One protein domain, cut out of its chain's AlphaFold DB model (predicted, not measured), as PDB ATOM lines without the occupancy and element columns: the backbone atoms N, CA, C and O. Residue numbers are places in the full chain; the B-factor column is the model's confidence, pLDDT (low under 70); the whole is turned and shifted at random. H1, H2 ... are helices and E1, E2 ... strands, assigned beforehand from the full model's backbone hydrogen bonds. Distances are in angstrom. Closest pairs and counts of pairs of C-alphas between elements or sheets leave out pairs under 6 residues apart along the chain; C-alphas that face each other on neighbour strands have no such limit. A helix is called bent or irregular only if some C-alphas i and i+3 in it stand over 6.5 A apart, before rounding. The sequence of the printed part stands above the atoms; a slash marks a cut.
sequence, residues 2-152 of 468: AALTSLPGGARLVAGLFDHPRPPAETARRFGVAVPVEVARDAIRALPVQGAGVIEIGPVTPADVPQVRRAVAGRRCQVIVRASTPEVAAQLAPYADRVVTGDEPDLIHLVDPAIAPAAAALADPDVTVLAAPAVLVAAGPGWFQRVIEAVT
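This is residues 2 to 152 of the 468 residues of an uncharacterized protein of Planomonospora sphaerica (UniProt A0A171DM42). A six-stranded parallel sheet is curled like part of a barrel, left open between its edge strands E4 and E5, with its helices outside the curl. H3, H4 and H5 lie side by side in a row over one half, H6 covers the other half with H8 next to it, and H1 and H2 make a corner off the sheet beyond the end of H3. The printed part has 151 residues with eight named helices and six named strands, in the order H1 H2 E1 H3 E2 H4 E3 H5 E4 E5 H6 E6 H7 H8, and is mixed in class. The sheet's order is E4 E3 E2 E1 E6 E5. The whole is compact, with a radius of gyration of the C-alphas of 14.8 A and spans of 40 by 37 by 27 A.

H1, residues 2 to 6, begins at C-alpha 2 (14.052, 13.357, 57.149), and H2 is residues 10 to 18. E1, residues 31 to 35, is followed by H3, residues 37 to 46, 14.8 A long. E2, residues 54 to 60, runs 16.6 A from C-alpha 54 (4.362, 20.419, 46.182). H4, residues 62 to 72, and E3, residues 78 to 83, are each 16.0 A long. Then come H5, residues 86 to 95, E4, 98 to 100, E5, 107 to 110, H6, 115 to 121, E6, 128 to 131, and H7, 133 to 139. H8, residues 142 to 151, ends at C-alpha 151 (10.340, 16.934, 31.152). H3, H4 and H5 are irregular: C-alphas 38 and 41 are 7.7 A apart, 63 and 66 7.3 A, 91 and 94 7.2 A.

The sheet is strongly twisted. Within hydrogen-bond range are N 56 and O 33, 2.8 A, between E2 and E1; N 57 and O 80, 2.8 A, between E3 and E2; N 100 and O 81, 2.8 A, between E4 and E3; N 32 and O 129, 2.9 A, between E1 and E6; and N 110 and O 130, 2.8 A, between E6 and E5. E1, H3, E2; E2, H4, E3; E3, H5, E4; and E5, H6, E6 are strand-helix-strand units, a helix between two parallel neighbour strands, with right-handed crossovers. H3, H4, H5 and H6 on one face of the sheet make two layers, helices over strands. H3 and H4 touch at Arg 41 and Ala 71, C-alphas 4.3 A apart, at a shallow tilt of 8 degrees, the same way. H4 and H5 touch at Pro 62 and Val 88, closest C-alphas 5.8 A apart. H6 and H8 touch at a steep tilt of 55 degrees, closest at Ile 115 and Val 147, C-alphas 5.7 A apart. H7 and H8 only graze the sheet. H1 touches H3, the closest C-alphas being those of Ala 2 and Ala 46, 4.8 A, and touches H2 only at the corner. Every O i to N i+4 pair is within hydrogen-bond range in H1, H2, H6, H7 and H8, but 4 of 6 in H3, 5 of 7 in H4 and 4 of 6 in H5.

The two C-alphas farthest apart, of Leu 17 and Glu 87, are 42.6 A apart. The printed part has no cut. The link from H2 to E1, 12 residues, is long. The mean pLDDT of the printed part is 91.0, and no printed residue is under 70.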
ATOM      1  N   ALA A   2      14.573  12.238  56.345       80.19
ATOM      2  CA  ALA A   2      14.052  13.357  57.149       80.19
ATOM      3  C   ALA A   2      14.940  13.733  58.353       80.19
ATOM      4  O   ALA A   2      15.175  14.913  58.602       80.19
ATOM      5  N   ALA A   3      15.503  12.738  59.051       84.56
ATOM      6  CA  ALA A   3      16.480  12.976  60.116       84.56
ATOM      7  C   ALA A   3      17.706  13.756  59.605       84.56
ATOM      8  O   ALA A   3      18.060  14.786  60.169       84.56
ATOM      9  N   LEU A   4      18.292  13.329  58.481       81.94
ATOM     10  CA  LEU A   4      19.438  14.009  57.870       81.94
ATOM     11  C   LEU A   4      19.079  15.431  57.437       81.94
ATOM     12  O   LEU A   4      19.813  16.354  57.756       81.94
ATOM     13  N   THR A   5      17.949  15.638  56.756       82.00
ATOM     14  CA  THR A   5      17.564  16.971  56.260       82.00
ATOM     15  C   THR A   5      17.141  17.941  57.362       82.00
ATOM     16  O   THR A   5      17.159  19.148  57.131       82.00
ATOM     17  N   SER A   6      16.809  17.435  58.555       79.88
ATOM     18  CA  SER A   6      16.523  18.259  59.734       79.88
ATOM     19  C   SER A   6      17.768  18.892  60.365       79.88
ATOM     20  O   SER A   6      17.645  19.889  61.076       79.88
ATOM     21  N   LEU A   7      18.960  18.354  60.084       86.00
ATOM     22  CA  LEU A   7      20.222  18.897  60.580       86.00
ATOM     23  C   LEU A   7      20.646  20.141  59.773       86.00
ATOM     24  O   LEU A   7      20.387  20.212  58.563       86.00
ATOM     25  N   PRO A   8      21.347  21.115  60.389       83.62
ATOM     26  CA  PRO A   8      21.929  22.245  59.672       83.62
ATOM     27  C   PRO A   8      22.789  21.775  58.490       83.62
ATOM     28  O   PRO A   8      23.706  20.979  58.644       83.62
ATOM     29  N   GLY A   9      22.462  22.236  57.279       79.38
ATOM     30  CA  GLY A   9      23.161  21.828  56.053       79.38
ATOM     31  C   GLY A   9      22.794  20.438  55.513       79.38
ATOM     32  O   GLY A   9      23.146  20.133  54.374       79.38
ATOM     33  N   GLY A  10      22.016  19.629  56.234       80.62
ATOM     34  CA  GLY A  10      21.661  18.269  55.829       80.62
ATOM     35  C   GLY A  10      20.883  18.186  54.514       80.62
ATOM     36  O   GLY A  10      21.146  17.316  53.688       80.62
ATOM     37  N   ALA A  11      20.005  19.156  54.241       78.62
ATOM     38  CA  ALA A  11      19.341  19.280  52.942       78.62
ATOM     39  C   ALA A  11      20.333  19.496  51.780       78.62
ATOM     40  O   ALA A  11      20.142  18.944  50.698       78.62
ATOM     41  N   ARG A  12      21.416  20.259  52.005       82.00
ATOM     42  CA  ARG A  12      22.476  20.462  51.001       82.00
ATOM     43  C   ARG A  12      23.301  19.194  50.806       82.00
ATOM     44  O   ARG A  12      23.656  18.892  49.675       82.00
ATOM     45  N   LEU A  13      23.568  18.452  51.882       80.69
ATOM     46  CA  LEU A  13      24.276  17.173  51.824       80.69
ATOM     47  C   LEU A  13      23.484  16.130  51.028       80.69
ATOM     48  O   LEU A  13      24.029  15.528  50.109       80.69
ATOM     49  N   VAL A  14      22.188  15.978  51.311       80.88
ATOM     50  CA  VAL A  14      21.303  15.064  50.570       80.88
ATOM     51  C   VAL A  14      21.217  15.474  49.096       80.88
ATOM     52  O   VAL A  14      21.467  14.650  48.221       80.88
ATOM     53  N   ALA A  15      20.967  16.753  48.800       78.12
ATOM     54  CA  ALA A  15      20.957  17.240  47.417       78.12
ATOM     55  C   ALA A  15      22.314  17.048  46.707       78.12
ATOM     56  O   ALA A  15      22.364  16.783  45.508       78.12
ATOM     57  N   GLY A  16      23.424  17.165  47.441       74.75
ATOM     58  CA  GLY A  16      24.773  16.935  46.934       74.75
ATOM     59  C   GLY A  16      25.041  15.474  46.575       74.75
ATOM     60  O   GLY A  16      25.588  15.225  45.502       74.75
ATOM     61  N   LEU A  17      24.627  14.547  47.446       75.94
ATOM     62  CA  LEU A  17      24.843  13.102  47.324       75.94
ATOM     63  C   LEU A  17      24.012  12.466  46.206       75.94
ATOM     64  O   LEU A  17      24.499  11.592  45.496       75.94
ATOM     65  N   PHE A  18      22.756  12.883  46.053       74.94
ATOM     66  CA  PHE A  18      21.882  12.318  45.025       74.94
ATOM     67  C   PHE A  18      21.989  13.034  43.671       74.94
ATOM     68  O   PHE A  18      21.561  12.487  42.661       74.94
ATOM     69  N   ASP A  19      22.556  14.245  43.659       73.19
ATOM     70  CA  ASP A  19      22.692  15.122  42.490       73.19
ATOM     71  C   ASP A  19      21.445  15.196  41.596       73.19
ATOM     72  O   ASP A  19      21.519  15.139  40.367       73.19
ATOM     73  N   HIS A  20      20.275  15.309  42.225       74.69
ATOM     74  CA  HIS A  20      19.031  15.417  41.485       74.69
ATOM     75  C   HIS A  20      18.989  16.727  40.684       74.69
ATOM     76  O   HIS A  20      19.299  17.796  41.230       74.69
ATOM     77  N   PRO A  21      18.577  16.675  39.405       73.06
ATOM     78  CA  PRO A  21      18.336  17.880  38.634       73.06
ATOM     79  C   PRO A  21      17.247  18.703  39.318       73.06
ATOM     80  O   PRO A  21      16.278  18.170  39.861       73.06
ATOM     81  N   ARG A  22      17.409  20.027  39.299       76.62
ATOM     82  CA  ARG A  22      16.334  20.909  39.749       76.62
ATOM     83  C   ARG A  22      15.187  20.818  38.743       76.62
ATOM     84  O   ARG A  22      15.472  20.847  37.544       76.62
ATOM     85  N   PRO A  23      13.927  20.742  39.199       80.00
ATOM     86  CA  PRO A  23      12.799  20.829  38.288       80.00
ATOM     87  C   PRO A  23      12.868  22.150  37.500       80.00
ATOM     88  O   PRO A  23      13.261  23.173  38.081       80.00
ATOM     89  N   PRO A  24      12.512  22.150  36.200       84.38
ATOM     90  CA  PRO A  24      12.297  23.376  35.442       84.38
ATOM     91  C   PRO A  24      11.426  24.366  36.223       84.38
ATOM     92  O   PRO A  24      10.508  23.960  36.935       84.38
ATOM     93  N   ALA A  25      11.699  25.669  36.104       83.88
ATOM     94  CA  ALA A  25      10.995  26.691  36.889       83.88
ATOM     95  C   ALA A  25       9.463  26.606  36.732       83.88
ATOM     96  O   ALA A  25       8.733  26.808  37.700       83.88
ATOM     97  N   GLU A  26       9.007  26.233  35.537       83.00
ATOM     98  CA  GLU A  26       7.599  26.063  35.166       83.00
ATOM     99  C   GLU A  26       6.922  24.862  35.843       83.00
ATOM    100  O   GLU A  26       5.715  24.895  36.076       83.00
ATOM    101  N   THR A  27       7.670  23.804  36.179       86.62
ATOM    102  CA  THR A  27       7.135  22.575  36.797       86.62
ATOM    103  C   THR A  27       7.447  22.478  38.289       86.62
ATOM    104  O   THR A  27       6.764  21.762  39.018       86.62
ATOM    105  N   ALA A  28       8.421  23.244  38.788       86.69
ATOM    106  CA  ALA A  28       8.880  23.207  40.177       86.69
ATOM    107  C   ALA A  28       7.776  23.457  41.217       86.69
ATOM    108  O   ALA A  28       7.893  22.996  42.347       86.69
ATOM    109  N   ARG A  29       6.715  24.187  40.854       89.69
ATOM    110  CA  ARG A  29       5.565  24.500  41.724       89.69
ATOM    111  C   ARG A  29       4.316  23.667  41.423       89.69
ATOM    112  O   ARG A  29       3.263  23.928  41.980       89.69
ATOM    113  N   ARG A  30       4.416  22.693  40.520       93.31
ATOM    114  CA  ARG A  30       3.282  21.887  40.040       93.31
ATOM    115  C   ARG A  30       3.587  20.395  40.041       93.31
ATOM    116  O   ARG A  30       2.843  19.604  39.479       93.31
ATOM    117  N   PHE A  31       4.696  19.998  40.653       95.25
ATOM    118  CA  PHE A  31       5.140  18.616  40.689       95.25
ATOM    119  C   PHE A  31       5.466  18.203  42.117       95.25
ATOM    120  O   PHE A  31       6.251  18.862  42.808       95.25
ATOM    121  N   GLY A  32       4.834  17.130  42.579       95.56
ATOM    122  CA  GLY A  32       4.791  16.843  43.999       95.56
ATOM    123  C   GLY A  32       4.334  15.447  44.370       95.56
ATOM    124  O   GLY A  32       4.322  14.524  43.558       95.56
ATOM    125  N   VAL A  33       3.965  15.301  45.636       96.81
ATOM    126  CA  VAL A  33       3.476  14.053  46.221       96.81
ATOM    127  C   VAL A  33       2.217  14.306  47.038       96.81
ATOM    128  O   VAL A  33       2.095  15.351  47.674       96.81
ATOM    129  N   ALA A  34       1.315  13.333  47.050       96.81
ATOM    130  CA  ALA A  34       0.221  13.251  48.002       96.81
ATOM    131  C   ALA A  34       0.602  12.290  49.133       96.81
ATOM    132  O   ALA A  34       1.038  11.162  48.884       96.81
ATOM    133  N   VAL A  35       0.474  12.736  50.382       96.50
ATOM    134  CA  VAL A  35       0.856  11.964  51.568       96.50
ATOM    135  C   VAL A  35      -0.222  12.022  52.649       96.50
ATOM    136  O   VAL A  35      -0.903  13.039  52.791       96.50
ATOM    137  N   PRO A  36      -0.356  10.957  53.454       96.25
ATOM    138  CA  PRO A  36      -1.271  10.977  54.581       96.25
ATOM    139  C   PRO A  36      -0.669  11.768  55.761       96.25
ATOM    140  O   PRO A  36       0.526  12.101  55.788       96.25
ATOM    141  N   VAL A  37      -1.513  12.117  56.733       96.56
ATOM    142  CA  VAL A  37      -1.190  13.053  57.827       96.56
ATOM    143  C   VAL A  37      -0.033  12.554  58.705       96.56
ATOM    144  O   VAL A  37       0.776  13.355  59.190       96.56
ATOM    145  N   GLU A  38       0.095  11.241  58.882       95.88
ATOM    146  CA  GLU A  38       1.062  10.593  59.776       95.88
ATOM    147  C   GLU A  38       2.506  10.857  59.345       95.88
ATOM    148  O   GLU A  38       3.389  11.024  60.184       95.88
ATOM    149  N   VAL A  39       2.743  10.955  58.034       94.31
ATOM    150  CA  VAL A  39       4.085  11.141  57.458       94.31
ATOM    151  C   VAL A  39       4.311  12.550  56.908       94.31
ATOM    152  O   VAL A  39       5.400  12.848  56.418       94.31
ATOM    153  N   ALA A  40       3.323  13.445  57.017       94.75
ATOM    154  CA  ALA A  40       3.363  14.785  56.431       94.75
ATOM    155  C   ALA A  40       4.611  15.589  56.836       94.75
ATOM    156  O   ALA A  40       5.263  16.214  55.998       94.75
ATOM    157  N   ARG A  41       4.997  15.539  58.118       94.06
ATOM    158  CA  ARG A  41       6.177  16.260  58.626       94.06
ATOM    159  C   ARG A  41       7.475  15.763  57.988       94.06
ATOM    160  O   ARG A  41       8.346  16.567  57.656       94.06
ATOM    161  N   ASP A  42       7.606  14.452  57.825       93.12
ATOM    162  CA  ASP A  42       8.794  13.844  57.231       93.12
ATOM    163  C   ASP A  42       8.829  14.061  55.720       93.12
ATOM    164  O   ASP A  42       9.889  14.379  55.178       93.12
ATOM    165  N   ALA A  43       7.673  13.997  55.055       92.69
ATOM    166  CA  ALA A  43       7.519  14.312  53.640       92.69
ATOM    167  C   ALA A  43       7.961  15.751  53.328       92.69
ATOM    168  O   ALA A  43       8.827  15.947  52.476       92.69
ATOM    169  N   ILE A  44       7.470  16.740  54.088       93.25
ATOM    170  CA  ILE A  44       7.855  18.160  53.960       93.25
ATOM    171  C   ILE A  44       9.367  18.358  54.129       93.25
ATOM    172  O   ILE A  44       9.965  19.230  53.499       93.25
ATOM    173  N   ARG A  45      10.016  17.557  54.979       90.00
ATOM    174  CA  ARG A  45      11.459  17.662  55.236       90.00
ATOM    175  C   ARG A  45      12.314  16.940  54.203       90.00
ATOM    176  O   ARG A  45      13.449  17.357  53.973       90.00
ATOM    177  N   ALA A  46      11.834  15.830  53.650       89.00
ATOM    178  CA  ALA A  46      12.651  14.902  52.873       89.00
ATOM    179  C   ALA A  46      12.397  14.966  51.364       89.00
ATOM    180  O   ALA A  46      13.333  14.800  50.592       89.00
ATOM    181  N   LEU A  47      11.163  15.194  50.922       90.81
ATOM    182  CA  LEU A  47      10.804  15.066  49.508       90.81
ATOM    183  C   LEU A  47      11.110  16.311  48.656       90.81
ATOM    184  O   LEU A  47      11.481  16.129  47.495       90.81
ATOM    185  N   PRO A  48      11.113  17.551  49.188       90.12
ATOM    186  CA  PRO A  48      11.528  18.711  48.396       90.12
ATOM    187  C   PRO A  48      12.959  18.631  47.866       90.12
ATOM    188  O   PRO A  48      13.226  19.052  46.743       90.12
ATOM    189  N   VAL A  49      13.885  18.021  48.616       87.56
ATOM    190  CA  VAL A  49      15.268  17.811  48.139       87.56
ATOM    191  C   VAL A  49      15.378  16.729  47.062       87.56
ATOM    192  O   VAL A  49      16.427  16.606  46.437       87.56
ATOM    193  N   GLN A  50      14.318  15.947  46.847       87.25
ATOM    194  CA  GLN A  50      14.216  14.939  45.789       87.25
ATOM    195  C   GLN A  50      13.529  15.487  44.527       87.25
ATOM    196  O   GLN A  50      13.548  14.828  43.495       87.25
ATOM    197  N   GLY A  51      12.952  16.695  44.594       89.38
ATOM    198  CA  GLY A  51      12.263  17.343  43.475       89.38
ATOM    199  C   GLY A  51      10.753  17.519  43.658       89.38
ATOM    200  O   GLY A  51      10.130  18.131  42.796       89.38
ATOM    201  N   ALA A  52      10.168  17.044  44.764       92.44
ATOM    202  CA  ALA A  52       8.755  17.268  45.076       92.44
ATOM    203  C   ALA A  52       8.542  18.692  45.624       92.44
ATOM    204  O   ALA A  52       8.685  18.943  46.822       92.44
ATOM    205  N   GLY A  53       8.238  19.643  44.743       91.81
ATOM    206  CA  GLY A  53       8.013  21.040  45.122       91.81
ATOM    207  C   GLY A  53       6.665  21.294  45.802       91.81
ATOM    208  O   GLY A  53       6.535  22.269  46.550       91.81
ATOM    209  N   VAL A  54       5.705  20.391  45.589       95.38
ATOM    210  CA  VAL A  54       4.362  20.419  46.182       95.38
ATOM    211  C   VAL A  54       4.159  19.191  47.070       95.38
ATOM    212  O   VAL A  54       4.475  18.070  46.672       95.38
ATOM    213  N   ILE A  55       3.623  19.393  48.270       96.94
ATOM    214  CA  ILE A  55       3.208  18.317  49.173       96.94
ATOM    215  C   ILE A  55       1.718  18.487  49.453       96.94
ATOM    216  O   ILE A  55       1.319  19.434  50.127       96.94
ATOM    217  N   GLU A  56       0.895  17.578  48.946       97.50
ATOM    218  CA  GLU A  56      -0.500  17.485  49.357       97.50
ATOM    219  C   GLU A  56      -0.610  16.612  50.611       97.50
ATOM    220  O   GLU A  56      -0.067  15.509  50.656       97.50
ATOM    221  N   ILE A  57      -1.308  17.111  51.630       97.38
ATOM    222  CA  ILE A  57      -1.594  16.393  52.870       97.38
ATOM    223  C   ILE A  57      -3.085  16.099  52.918       97.38
ATOM    224  O   ILE A  57      -3.895  17.028  52.951       97.38
ATOM    225  N   GLY A  58      -3.450  14.824  52.993       93.81
ATOM    226  CA  GLY A  58      -4.810  14.440  53.339       93.81
ATOM    227  C   GLY A  58      -5.166  12.985  53.037       93.81
ATOM    228  O   GLY A  58      -4.305  12.217  52.607       93.81
ATOM    229  N   PRO A  59      -6.435  12.606  53.272       94.62
ATOM    230  CA  PRO A  59      -7.507  13.460  53.800       94.62
ATOM    231  C   PRO A  59      -7.239  13.917  55.246       94.62
ATOM    232  O   PRO A  59      -6.658  13.176  56.032       94.62
ATOM    233  N   VAL A  60      -7.629  15.148  55.586       96.69
ATOM    234  CA  VAL A  60      -7.423  15.752  56.913       96.69
ATOM    235  C   VAL A  60      -8.756  15.903  57.629       96.69
ATOM    236  O   VAL A  60      -9.638  16.606  57.139       96.69
ATOM    237  N   THR A  61      -8.882  15.279  58.797       96.81
ATOM    238  CA  THR A  61     -10.068  15.357  59.659       96.81
ATOM    239  C   THR A  61      -9.913  16.442  60.736       96.81
ATOM    240  O   THR A  61      -8.812  16.965  60.939       96.81
ATOM    241  N   PRO A  62     -10.975  16.796  61.491       95.62
ATOM    242  CA  PRO A  62     -10.854  17.750  62.598       95.62
ATOM    243  C   PRO A  62      -9.801  17.360  63.649       95.62
ATOM    244  O   PRO A  62      -9.140  18.236  64.208       95.62
ATOM    245  N   ALA A  63      -9.601  16.058  63.891       96.12
ATOM    246  CA  ALA A  63      -8.614  15.556  64.849       96.12
ATOM    247  C   ALA A  63      -7.162  15.793  64.389       96.12
ATOM    248  O   ALA A  63      -6.260  15.946  65.214       96.12
ATOM    249  N   ASP A  64      -6.948  15.888  63.077       97.06
ATOM    250  CA  ASP A  64      -5.631  16.006  62.455       97.06
ATOM    251  C   ASP A  64      -5.116  17.452  62.406       97.06
ATOM    252  O   ASP A  64      -3.913  17.683  62.247       97.06
ATOM    253  N   VAL A  65      -5.997  18.447  62.571       95.88
ATOM    254  CA  VAL A  65      -5.670  19.881  62.445       95.88
ATOM    255  C   VAL A  65      -4.438  20.283  63.274       95.88
ATOM    256  O   VAL A  65      -3.535  20.922  62.719       95.88
ATOM    257  N   PRO A  66      -4.306  19.912  64.567       96.50
ATOM    258  CA  PRO A  66      -3.121  20.265  65.348       96.50
ATOM    259  C   PRO A  66      -1.835  19.639  64.796       96.50
ATOM    260  O   PRO A  66      -0.775  20.271  64.829       96.50
ATOM    261  N   GLN A  67      -1.909  18.410  64.281       95.88
ATOM    262  CA  GLN A  67      -0.766  17.711  63.701       95.88
ATOM    263  C   GLN A  67      -0.335  18.350  62.382       95.88
ATOM    264  O   GLN A  67       0.851  18.640  62.218       95.88
ATOM    265  N   VAL A  68      -1.281  18.645  61.487       95.62
ATOM    266  CA  VAL A  68      -0.995  19.322  60.215       95.62
ATOM    267  C   VAL A  68      -0.368  20.691  60.471       95.62
ATOM    268  O   VAL A  68       0.688  20.983  59.912       95.62
ATOM    269  N   ARG A  69      -0.911  21.487  61.404       96.06
ATOM    270  CA  ARG A  69      -0.332  22.789  61.792       96.06
ATOM    271  C   ARG A  69       1.124  22.671  62.248       96.06
ATOM    272  O   ARG A  69       1.959  23.482  61.856       96.06
ATOM    273  N   ARG A  70       1.457  21.648  63.045       94.19
ATOM    274  CA  ARG A  70       2.844  21.380  63.471       94.19
ATOM    275  C   ARG A  70       3.728  20.896  62.323       94.19
ATOM    276  O   ARG A  70       4.911  21.230  62.298       94.19
ATOM    277  N   ALA A  71       3.188  20.098  61.404       93.19
ATOM    278  CA  ALA A  71       3.930  19.555  60.269       93.19
ATOM    279  C   ALA A  71       4.332  20.649  59.270       93.19
ATOM    280  O   ALA A  71       5.463  20.649  58.787       93.19
ATOM    281  N   VAL A  72       3.431  21.599  59.003       94.88
ATOM    282  CA  VAL A  72       3.635  22.674  58.020       94.88
ATOM    283  C   VAL A  72       4.377  23.894  58.576       94.88
ATOM    284  O   VAL A  72       4.743  24.790  57.812       94.88
ATOM    285  N   ALA A  73       4.617  23.942  59.888       91.19
ATOM    286  CA  ALA A  73       5.351  25.023  60.533       91.19
ATOM    287  C   ALA A  73       6.804  25.086  60.028       91.19
ATOM    288  O   ALA A  73       7.553  24.112  60.109       91.19
ATOM    289  N   GLY A  74       7.214  26.249  59.509       83.06
ATOM    290  CA  GLY A  74       8.564  26.454  58.973       83.06
ATOM    291  C   GLY A  74       8.847  25.703  57.665       83.06
ATOM    292  O   GLY A  74      10.016  25.468  57.338       83.06
ATOM    293  N   ARG A  75       7.801  25.305  56.924       88.69
ATOM    294  CA  ARG A  75       7.941  24.649  55.618       88.69
ATOM    295  C   ARG A  75       8.662  25.536  54.599       88.69
ATOM    296  O   ARG A  75       8.653  26.760  54.691       88.69
ATOM    297  N   ARG A  76       9.272  24.893  53.600       83.00
ATOM    298  CA  ARG A  76       9.962  25.548  52.469       83.00
ATOM    299  C   ARG A  76       9.446  25.095  51.101       83.00
ATOM    300  O   ARG A  76      10.047  25.419  50.082       83.00
ATOM    301  N   CYS A  77       8.382  24.306  51.096       88.31
ATOM    302  CA  CYS A  77       7.704  23.802  49.911       88.31
ATOM    303  C   CYS A  77       6.254  24.278  49.922       88.31
ATOM    304  O   CYS A  77       5.750  24.699  50.968       88.31
ATOM    305  N   GLN A  78       5.593  24.185  48.773       93.88
ATOM    306  CA  GLN A  78       4.162  24.438  48.705       93.88
ATOM    307  C   GLN A  78       3.409  23.286  49.359       93.88
ATOM    308  O   GLN A  78       3.777  22.120  49.190       93.88
ATOM    309  N   VAL A  79       2.373  23.620  50.123       96.75
ATOM    310  CA  VAL A  79       1.503  22.639  50.762       96.75
ATOM    311  C   VAL A  79       0.067  22.834  50.312       96.75
ATOM    312  O   VAL A  79      -0.505  23.913  50.474       96.75
ATOM    313  N   ILE A  80      -0.507  21.750  49.801       97.12
ATOM    314  CA  ILE A  80      -1.936  21.623  49.538       97.12
ATOM    315  C   ILE A  80      -2.527  20.790  50.674       97.12
ATOM    316  O   ILE A  80      -1.940  19.793  51.085       97.12
ATOM    317  N   VAL A  81      -3.670  21.188  51.217       97.31
ATOM    318  CA  VAL A  81      -4.385  20.391  52.219       97.31
ATOM    319  C   VAL A  81      -5.695  19.904  51.630       97.31
ATOM    320  O   VAL A  81      -6.505  20.712  51.191       97.31
ATOM    321  N   ARG A  82      -5.927  18.592  51.673       96.44
ATOM    322  CA  ARG A  82      -7.210  17.980  51.328       96.44
ATOM    323  C   ARG A  82      -8.026  17.770  52.598       96.44
ATOM    324  O   ARG A  82      -7.822  16.801  53.325       96.44
ATOM    325  N   ALA A  83      -8.907  18.715  52.893       96.19
ATOM    326  CA  ALA A  83      -9.753  18.714  54.079       96.19
ATOM    327  C   ALA A  83     -10.989  17.826  53.884       96.19
ATOM    328  O   ALA A  83     -11.593  17.820  52.815       96.19
ATOM    329  N   SER A  84     -11.398  17.108  54.931       95.19
ATOM    330  CA  SER A  84     -12.605  16.274  54.894       95.19
ATOM    331  C   SER A  84     -13.902  17.085  54.928       95.19
ATOM    332  O   SER A  84     -14.938  16.580  54.506       95.19
ATOM    333  N   THR A  85     -13.872  18.308  55.473       94.62
ATOM    334  CA  THR A  85     -15.041  19.199  55.554       94.62
ATOM    335  C   THR A  85     -14.660  20.674  55.346       94.62
ATOM    336  O   THR A  85     -13.497  21.042  55.565       94.62
ATOM    337  N   PRO A  86     -15.617  21.549  54.969       94.62
ATOM    338  CA  PRO A  86     -15.396  22.995  54.862       94.62
ATOM    339  C   PRO A  86     -14.901  23.652  56.159       94.62
ATOM    340  O   PRO A  86     -14.108  24.591  56.112       94.62
ATOM    341  N   GLU A  87     -15.299  23.145  57.328       94.81
ATOM    342  CA  GLU A  87     -14.860  23.676  58.625       94.81
ATOM    343  C   GLU A  87     -13.376  23.388  58.863       94.81
ATOM    344  O   GLU A  87     -12.632  24.264  59.311       94.81
ATOM    345  N   VAL A  88     -12.925  22.172  58.535       95.38
ATOM    346  CA  VAL A  88     -11.497  21.826  58.558       95.38
ATOM    347  C   VAL A  88     -10.735  22.683  57.553       95.38
ATOM    348  O   VAL A  88      -9.640  23.163  57.858       95.38
ATOM    349  N   ALA A  89     -11.328  22.928  56.382       94.44
ATOM    350  CA  ALA A  89     -10.704  23.757  55.366       94.44
ATOM    351  C   ALA A  89     -10.471  25.193  55.857       94.44
ATOM    352  O   ALA A  89      -9.358  25.708  55.751       94.44
ATOM    353  N   ALA A  90     -11.480  25.803  56.484       95.06
ATOM    354  CA  ALA A  90     -11.382  27.138  57.067       95.06
ATOM    355  C   ALA A  90     -10.307  27.222  58.167       95.06
ATOM    356  O   ALA A  90      -9.563  28.201  58.237       95.06
ATOM    357  N   GLN A  91     -10.170  26.182  58.996       95.62
ATOM    358  CA  GLN A  91      -9.145  26.132  60.046       95.62
ATOM    359  C   GLN A  91      -7.714  26.045  59.498       95.62
ATOM    360  O   GLN A  91      -6.779  26.533  60.141       95.62
ATOM    361  N   LEU A  92      -7.526  25.414  58.337       96.12
ATOM    362  CA  LEU A  92      -6.210  25.171  57.743       96.12
ATOM    363  C   LEU A  92      -5.826  26.177  56.651       96.12
ATOM    364  O   LEU A  92      -4.639  26.274  56.345       96.12
ATOM    365  N   ALA A  93      -6.768  26.975  56.142       94.94
ATOM    366  CA  ALA A  93      -6.520  28.010  55.136       94.94
ATOM    367  C   ALA A  93      -5.364  28.975  55.486       94.94
ATOM    368  O   ALA A  93      -4.538  29.227  54.612       94.94
ATOM    369  N   PRO A  94      -5.186  29.445  56.741       95.56
ATOM    370  CA  PRO A  94      -4.045  30.302  57.094       95.56
ATOM    371  C   PRO A  94      -2.688  29.581  57.086       95.56
ATOM    372  O   PRO A  94      -1.640  30.219  57.162       95.56
ATOM    373  N   TYR A  95      -2.696  28.247  57.061       94.00
ATOM    374  CA  TYR A  95      -1.518  27.401  57.225       94.00
ATOM    375  C   TYR A  95      -1.176  26.602  55.969       94.00
ATOM    376  O   TYR A  95      -0.225  25.832  56.026       94.00
ATOM    377  N   ALA A  96      -1.882  26.754  54.852       94.31
ATOM    378  CA  ALA A  96      -1.640  26.027  53.603       94.31
ATOM    379  C   ALA A  96      -1.602  26.999  52.418       94.31
ATOM    380  O   ALA A  96      -2.151  28.092  52.498       94.31
ATOM    381  N   ASP A  97      -0.921  26.624  51.335       95.50
ATOM    382  CA  ASP A  97      -0.883  27.432  50.110       95.50
ATOM    383  C   ASP A  97      -2.187  27.270  49.309       95.50
ATOM    384  O   ASP A  97      -2.639  28.205  48.652       95.50
ATOM    385  N   ARG A  98      -2.817  26.090  49.404       95.56
ATOM    386  CA  ARG A  98      -4.156  25.790  48.880       95.56
ATOM    387  C   ARG A  98      -4.854  24.790  49.800       95.56
ATOM    388  O   ARG A  98      -4.208  23.893  50.341       95.56
ATOM    389  N   VAL A  99      -6.169  24.918  49.955       95.88
ATOM    390  CA  VAL A  99      -7.000  23.939  50.666       95.88
ATOM    391  C   VAL A  99      -8.143  23.509  49.759       95.88
ATOM    392  O   VAL A  99      -8.781  24.359  49.146       95.88
ATOM    393  N   VAL A 100      -8.372  22.203  49.659       95.38
ATOM    394  CA  VAL A 100      -9.379  21.583  48.788       95.38
ATOM    395  C   VAL A 100     -10.268  20.660  49.619       95.38
ATOM    396  O   VAL A 100      -9.794  20.048  50.578       95.38
ATOM    397  N   THR A 101     -11.555  20.566  49.286       90.62
ATOM    398  CA  THR A 101     -12.551  19.746  50.016       90.62
ATOM    399  C   THR A 101     -13.123  18.603  49.176       90.62
ATOM    400  O   THR A 101     -14.081  17.954  49.585       90.62
ATOM    401  N   GLY A 102     -12.554  18.357  47.997       84.25
ATOM    402  CA  GLY A 102     -13.013  17.349  47.050       84.25
ATOM    403  C   GLY A 102     -11.993  17.117  45.942       84.25
ATOM    404  O   GLY A 102     -10.832  17.517  46.063       84.25
ATOM    405  N   ASP A 103     -12.435  16.451  44.883       84.06
ATOM    406  CA  ASP A 103     -11.614  16.242  43.699       84.06
ATOM    407  C   ASP A 103     -11.599  17.492  42.830       84.06
ATOM    408  O   ASP A 103     -12.633  18.076  42.513       84.06
ATOM    409  N   GLU A 104     -10.391  17.888  42.455       90.19
ATOM    410  CA  GLU A 104     -10.122  19.071  41.658       90.19
ATOM    411  C   GLU A 104      -9.542  18.603  40.320       90.19
ATOM    412  O   GLU A 104      -8.578  17.833  40.323       90.19
ATOM    413  N   PRO A 105     -10.098  19.031  39.175       89.06
ATOM    414  CA  PRO A 105      -9.671  18.540  37.865       89.06
ATOM    415  C   PRO A 105      -8.228  18.929  37.515       89.06
ATOM    416  O   PRO A 105      -7.601  18.272  36.687       89.06
ATOM    417  N   ASP A 106      -7.688  19.969  38.150       93.25
ATOM    418  CA  ASP A 106      -6.312  20.426  37.969       93.25
ATOM    419  C   ASP A 106      -5.303  19.708  38.887       93.25
ATOM    420  O   ASP A 106      -4.098  19.913  38.750       93.25
ATOM    421  N   LEU A 107      -5.754  18.840  39.802       95.56
ATOM    422  CA  LEU A 107      -4.892  17.995  40.632       95.56
ATOM    423  C   LEU A 107      -4.900  16.554  40.107       95.56
ATOM    424  O   LEU A 107      -5.836  15.796  40.346       95.56
ATOM    425  N   ILE A 108      -3.828  16.147  39.423       96.12
ATOM    426  CA  ILE A 108      -3.687  14.783  38.897       96.12
ATOM    427  C   ILE A 108      -2.883  13.916  39.862       96.12
ATOM    428  O   ILE A 108      -1.674  14.095  40.027       96.12
ATOM    429  N   HIS A 109      -3.542  12.908  40.434       95.88
ATOM    430  CA  HIS A 109      -2.915  11.890  41.276       95.88
ATOM    431  C   HIS A 109      -2.471  10.691  40.452       95.88
ATOM    432  O   HIS A 109      -3.280   9.931  39.920       95.88
ATOM    433  N   LEU A 110      -1.164  10.478  40.380       96.31
ATOM    434  CA  LEU A 110      -0.594   9.319  39.711       96.31
ATOM    435  C   LEU A 110      -0.469   8.154  40.681       96.31
ATOM    436  O   LEU A 110       0.180   8.269  41.719       96.31
ATOM    437  N   VAL A 111      -1.046   7.014  40.308       95.12
ATOM    438  CA  VAL A 111      -0.904   5.737  41.030       95.12
ATOM    439  C   VAL A 111       0.086   4.782  40.358       95.12
ATOM    440  O   VAL A 111       0.631   3.901  41.019       95.12
ATOM    441  N   ASP A 112       0.354   4.979  39.065       91.94
ATOM    442  CA  ASP A 112       1.302   4.192  38.274       91.94
ATOM    443  C   ASP A 112       2.688   4.873  38.263       91.94
ATOM    444  O   ASP A 112       2.775   6.078  38.005       91.94
ATOM    445  N   PRO A 113       3.791   4.143  38.533       92.38
ATOM    446  CA  PRO A 113       5.145   4.693  38.492       92.38
ATOM    447  C   PRO A 113       5.683   5.021  37.089       92.38
ATOM    448  O   PRO A 113       6.817   5.499  36.976       92.38
ATOM    449  N   ALA A 114       4.936   4.762  36.018       91.25
ATOM    450  CA  ALA A 114       5.341   5.089  34.660       91.25
ATOM    451  C   ALA A 114       5.667   6.585  34.502       91.25
ATOM    452  O   ALA A 114       4.916   7.473  34.903       91.25
ATOM    453  N   ILE A 115       6.802   6.872  33.860       92.50
ATOM    454  CA  ILE A 115       7.296   8.246  33.672       92.50
ATOM    455  C   ILE A 115       6.506   8.998  32.591       92.50
ATOM    456  O   ILE A 115       6.295  10.201  32.708       92.50
ATOM    457  N   ALA A 116       6.061   8.302  31.540       91.56
ATOM    458  CA  ALA A 116       5.411   8.937  30.391       91.56
ATOM    459  C   ALA A 116       4.080   9.639  30.742       91.56
ATOM    460  O   ALA A 116       3.926  10.786  30.327       91.56
ATOM    461  N   PRO A 117       3.165   9.044  31.537       93.19
ATOM    462  CA  PRO A 117       1.964   9.745  31.998       93.19
ATOM    463  C   PRO A 117       2.277  11.002  32.814       93.19
ATOM    464  O   PRO A 117       1.659  12.038  32.595       93.19
ATOM    465  N   ALA A 118       3.276  10.941  33.702       94.25
ATOM    466  CA  ALA A 118       3.699  12.098  34.489       94.25
ATOM    467  C   ALA A 118       4.229  13.232  33.609       94.25
ATOM    468  O   ALA A 118       3.855  14.388  33.788       94.25
ATOM    469  N   ALA A 119       5.073  12.894  32.634       93.12
ATOM    470  CA  ALA A 119       5.621  13.865  31.699       93.12
ATOM    471  C   ALA A 119       4.538  14.485  30.801       93.12
ATOM    472  O   ALA A 119       4.571  15.688  30.561       93.12
ATOM    473  N   ALA A 120       3.569  13.686  30.342       93.88
ATOM    474  CA  ALA A 120       2.449  14.166  29.536       93.88
ATOM    475  C   ALA A 120       1.529  15.102  30.332       93.88
ATOM    476  O   ALA A 120       1.168  16.160  29.831       93.88
ATOM    477  N   ALA A 121       1.203  14.755  31.580       94.69
ATOM    478  CA  ALA A 121       0.386  15.597  32.452       94.69
ATOM    479  C   ALA A 121       1.071  16.936  32.783       94.69
ATOM    480  O   ALA A 121       0.423  17.973  32.797       94.69
ATOM    481  N   LEU A 122       2.394  16.938  32.987       94.50
ATOM    482  CA  LEU A 122       3.163  18.160  33.259       94.50
ATOM    483  C   LEU A 122       3.303  19.104  32.052       94.50
ATOM    484  O   LEU A 122       3.749  20.241  32.240       94.50
ATOM    485  N   ALA A 123       2.954  18.652  30.841       92.75
ATOM    486  CA  ALA A 123       2.934  19.495  29.647       92.75
ATOM    487  C   ALA A 123       1.784  20.515  29.671       92.75
ATOM    488  O   ALA A 123       1.893  21.560  29.033       92.75
ATOM    489  N   ASP A 124       0.716  20.229  30.418       94.00
ATOM    490  CA  ASP A 124      -0.347  21.188  30.695       94.00
ATOM    491  C   ASP A 124       0.121  22.153  31.806       94.00
ATOM    492  O   ASP A 124       0.484  21.697  32.901       94.00
ATOM    493  N   PRO A 125       0.199  23.476  31.553       92.19
ATOM    494  CA  PRO A 125       0.645  24.449  32.547       92.19
ATOM    495  C   PRO A 125      -0.337  24.626  33.712       92.19
ATOM    496  O   PRO A 125       0.100  25.046  34.786       92.19
ATOM    497  N   ASP A 126      -1.610  24.277  33.529       93.00
ATOM    498  CA  ASP A 126      -2.673  24.506  34.512       93.00
ATOM    499  C   ASP A 126      -2.813  23.344  35.503       93.00
ATOM    500  O   ASP A 126      -3.462  23.474  36.536       93.00
ATOM    501  N   VAL A 127      -2.141  22.220  35.240       95.06
ATOM    502  CA  VAL A 127      -2.220  21.010  36.063       95.06
ATOM    503  C   VAL A 127      -1.089  20.929  37.091       95.06
ATOM    504  O   VAL A 127       0.074  21.224  36.805       95.06
ATOM    505  N   THR A 128      -1.413  20.441  38.288       96.25
ATOM    506  CA  THR A 128      -0.467  19.965  39.302       96.25
ATOM    507  C   THR A 128      -0.469  18.439  39.352       96.25
ATOM    508  O   THR A 128      -1.499  17.807  39.562       96.25
ATOM    509  N   VAL A 129       0.709  17.834  39.203       97.06
ATOM    510  CA  VAL A 129       0.901  16.381  39.194       97.06
ATOM    511  C   VAL A 129       1.462  15.915  40.532       97.06
ATOM    512  O   VAL A 129       2.547  16.330  40.952       97.06
ATOM    513  N   LEU A 130       0.736  15.014  41.188       96.94
ATOM    514  CA  LEU A 130       1.050  14.481  42.507       96.94
ATOM    515  C   LEU A 130       1.255  12.967  42.430       96.94
ATOM    516  O   LEU A 130       0.371  12.219  42.021       96.94
ATOM    517  N   ALA A 131       2.421  12.488  42.855       97.06
ATOM    518  CA  ALA A 131       2.639  11.063  43.062       97.06
ATOM    519  C   ALA A 131       1.840  10.578  44.276       97.06
ATOM    520  O   ALA A 131       2.000  11.112  45.374       97.06
ATOM    521  N   ALA A 132       1.030   9.537  44.110       95.44
ATOM    522  CA  ALA A 132       0.435   8.834  45.238       95.44
ATOM    523  C   ALA A 132       1.505   8.014  45.991       95.44
ATOM    524  O   ALA A 132       2.532   7.643  45.407       95.44
ATOM    525  N   PRO A 133       1.265   7.626  47.259       93.69
ATOM    526  CA  PRO A 133       2.206   6.800  48.018       93.69
ATOM    527  C   PRO A 133       2.590   5.495  47.303       93.69
ATOM    528  O   PRO A 133       3.745   5.075  47.368       93.69
ATOM    529  N   ALA A 134       1.657   4.895  46.552       94.00
ATOM    530  CA  ALA A 134       1.891   3.683  45.763       94.00
ATOM    531  C   ALA A 134       3.030   3.840  44.737       94.00
ATOM    532  O   ALA A 134       3.838   2.924  44.571       94.00
ATOM    533  N   VAL A 135       3.162   5.018  44.114       94.88
ATOM    534  CA  VAL A 135       4.256   5.321  43.178       94.88
ATOM    535  C   VAL A 135       5.599   5.271  43.894       94.88
ATOM    536  O   VAL A 135       6.536   4.641  43.409       94.88
ATOM    537  N   LEU A 136       5.700   5.883  45.076       92.31
ATOM    538  CA  LEU A 136       6.950   5.907  45.836       92.31
ATOM    539  C   LEU A 136       7.310   4.539  46.418       92.31
ATOM    540  O   LEU A 136       8.491   4.209  46.482       92.31
ATOM    541  N   VAL A 137       6.320   3.723  46.782       91.38
ATOM    542  CA  VAL A 137       6.551   2.329  47.190       91.38
ATOM    543  C   VAL A 137       7.094   1.504  46.019       91.38
ATOM    544  O   VAL A 137       8.044   0.742  46.194       91.38
ATOM    545  N   ALA A 138       6.539   1.674  44.817       89.69
ATOM    546  CA  ALA A 138       6.933   0.895  43.645       89.69
ATOM    547  C   ALA A 138       8.268   1.348  43.027       89.69
ATOM    548  O   ALA A 138       9.065   0.524  42.570       89.69
ATOM    549  N   ALA A 139       8.511   2.658  42.982       87.75
ATOM    550  CA  ALA A 139       9.586   3.261  42.200       87.75
ATOM    551  C   ALA A 139      10.622   4.030  43.033       87.75
ATOM    552  O   ALA A 139      11.668   4.401  42.491       87.75
ATOM    553  N   GLY A 140      10.371   4.239  44.326       89.75
ATOM    554  CA  GLY A 140      11.243   4.993  45.221       89.75
ATOM    555  C   GLY A 140      11.274   6.503  44.932       89.75
ATOM    556  O   GLY A 140      10.739   6.975  43.927       89.75
ATOM    557  N   PRO A 141      11.958   7.290  45.781       87.12
ATOM    558  CA  PRO A 141      12.040   8.747  45.632       87.12
ATOM    559  C   PRO A 141      12.829   9.194  44.388       87.12
ATOM    560  O   PRO A 141      12.577  10.271  43.858       87.12
ATOM    561  N   GLY A 142      13.701   8.340  43.833       87.44
ATOM    562  CA  GLY A 142      14.367   8.587  42.544       87.44
ATOM    563  C   GLY A 142      13.409   8.635  41.342       87.44
ATOM    564  O   GLY A 142      13.827   8.896  40.215       87.44
ATOM    565  N   TRP A 143      12.114   8.370  41.543       91.75
ATOM    566  CA  TRP A 143      11.075   8.640  40.553       91.75
ATOM    567  C   TRP A 143      10.996  10.124  40.168       91.75
ATOM    568  O   TRP A 143      10.976  10.422  38.976       91.75
ATOM    569  N   PHE A 144      11.071  11.050  41.134       92.31
ATOM    570  CA  PHE A 144      11.022  12.494  40.856       92.31
ATOM    571  C   PHE A 144      12.130  12.924  39.897       92.31
ATOM    572  O   PHE A 144      11.864  13.607  38.913       92.31
ATOM    573  N   GLN A 145      13.356  12.452  40.130       89.69
ATOM    574  CA  GLN A 145      14.480  12.691  39.230       89.69
ATOM    575  C   GLN A 145      14.182  12.225  37.806       89.69
ATOM    576  O   GLN A 145      14.423  12.975  36.868       89.69
ATOM    577  N   ARG A 146      13.666  11.005  37.629       90.69
ATOM    578  CA  ARG A 146      13.390  10.456  36.293       90.69
ATOM    579  C   ARG A 146      12.321  11.256  35.552       90.69
ATOM    580  O   ARG A 146      12.466  11.471  34.352       90.69
ATOM    581  N   VAL A 147      11.286  11.726  36.251       93.19
ATOM    582  CA  VAL A 147      10.274  12.620  35.662       93.19
ATOM    583  C   VAL A 147      10.892  13.967  35.302       93.19
ATOM    584  O   VAL A 147      10.723  14.415  34.173       93.19
ATOM    585  N   ILE A 148      11.673  14.578  36.203       92.69
ATOM    586  CA  ILE A 148      12.371  15.847  35.940       92.69
ATOM    587  C   ILE A 148      13.285  15.720  34.716       92.69
ATOM    588  O   ILE A 148      13.233  16.565  33.826       92.69
ATOM    589  N   GLU A 149      14.087  14.657  34.631       91.38
ATOM    590  CA  GLU A 149      14.963  14.383  33.485       91.38
ATOM    591  C   GLU A 149      14.177  14.236  32.173       91.38
ATOM    592  O   GLU A 149      14.681  14.642  31.125       91.38
ATOM    593  N   ALA A 150      12.960  13.681  32.225       91.75
ATOM    594  CA  ALA A 150      12.098  13.475  31.062       91.75
ATOM    595  C   ALA A 150      11.388  14.753  30.584       91.75
ATOM    596  O   ALA A 150      11.208  14.914  29.381       91.75
ATOM    597  N   VAL A 151      11.002  15.655  31.496       92.25
ATOM    598  CA  VAL A 151      10.340  16.934  31.152       92.25
ATOM    599  C   VAL A 151      11.320  18.083  30.917       92.25
ATOM    600  O   VAL A 151      10.919  19.159  30.483       92.25
ATOM    601  N   THR A 152      12.606  17.892  31.222       91.75
ATOM    602  CA  THR A 152      13.632  18.913  30.989       91.75
ATOM    603  C   THR A 152      13.844  19.105  29.483       91.75
ATOM    604  O   THR A 152      14.178  18.132  28.805       91.75
TER     605      THR A 152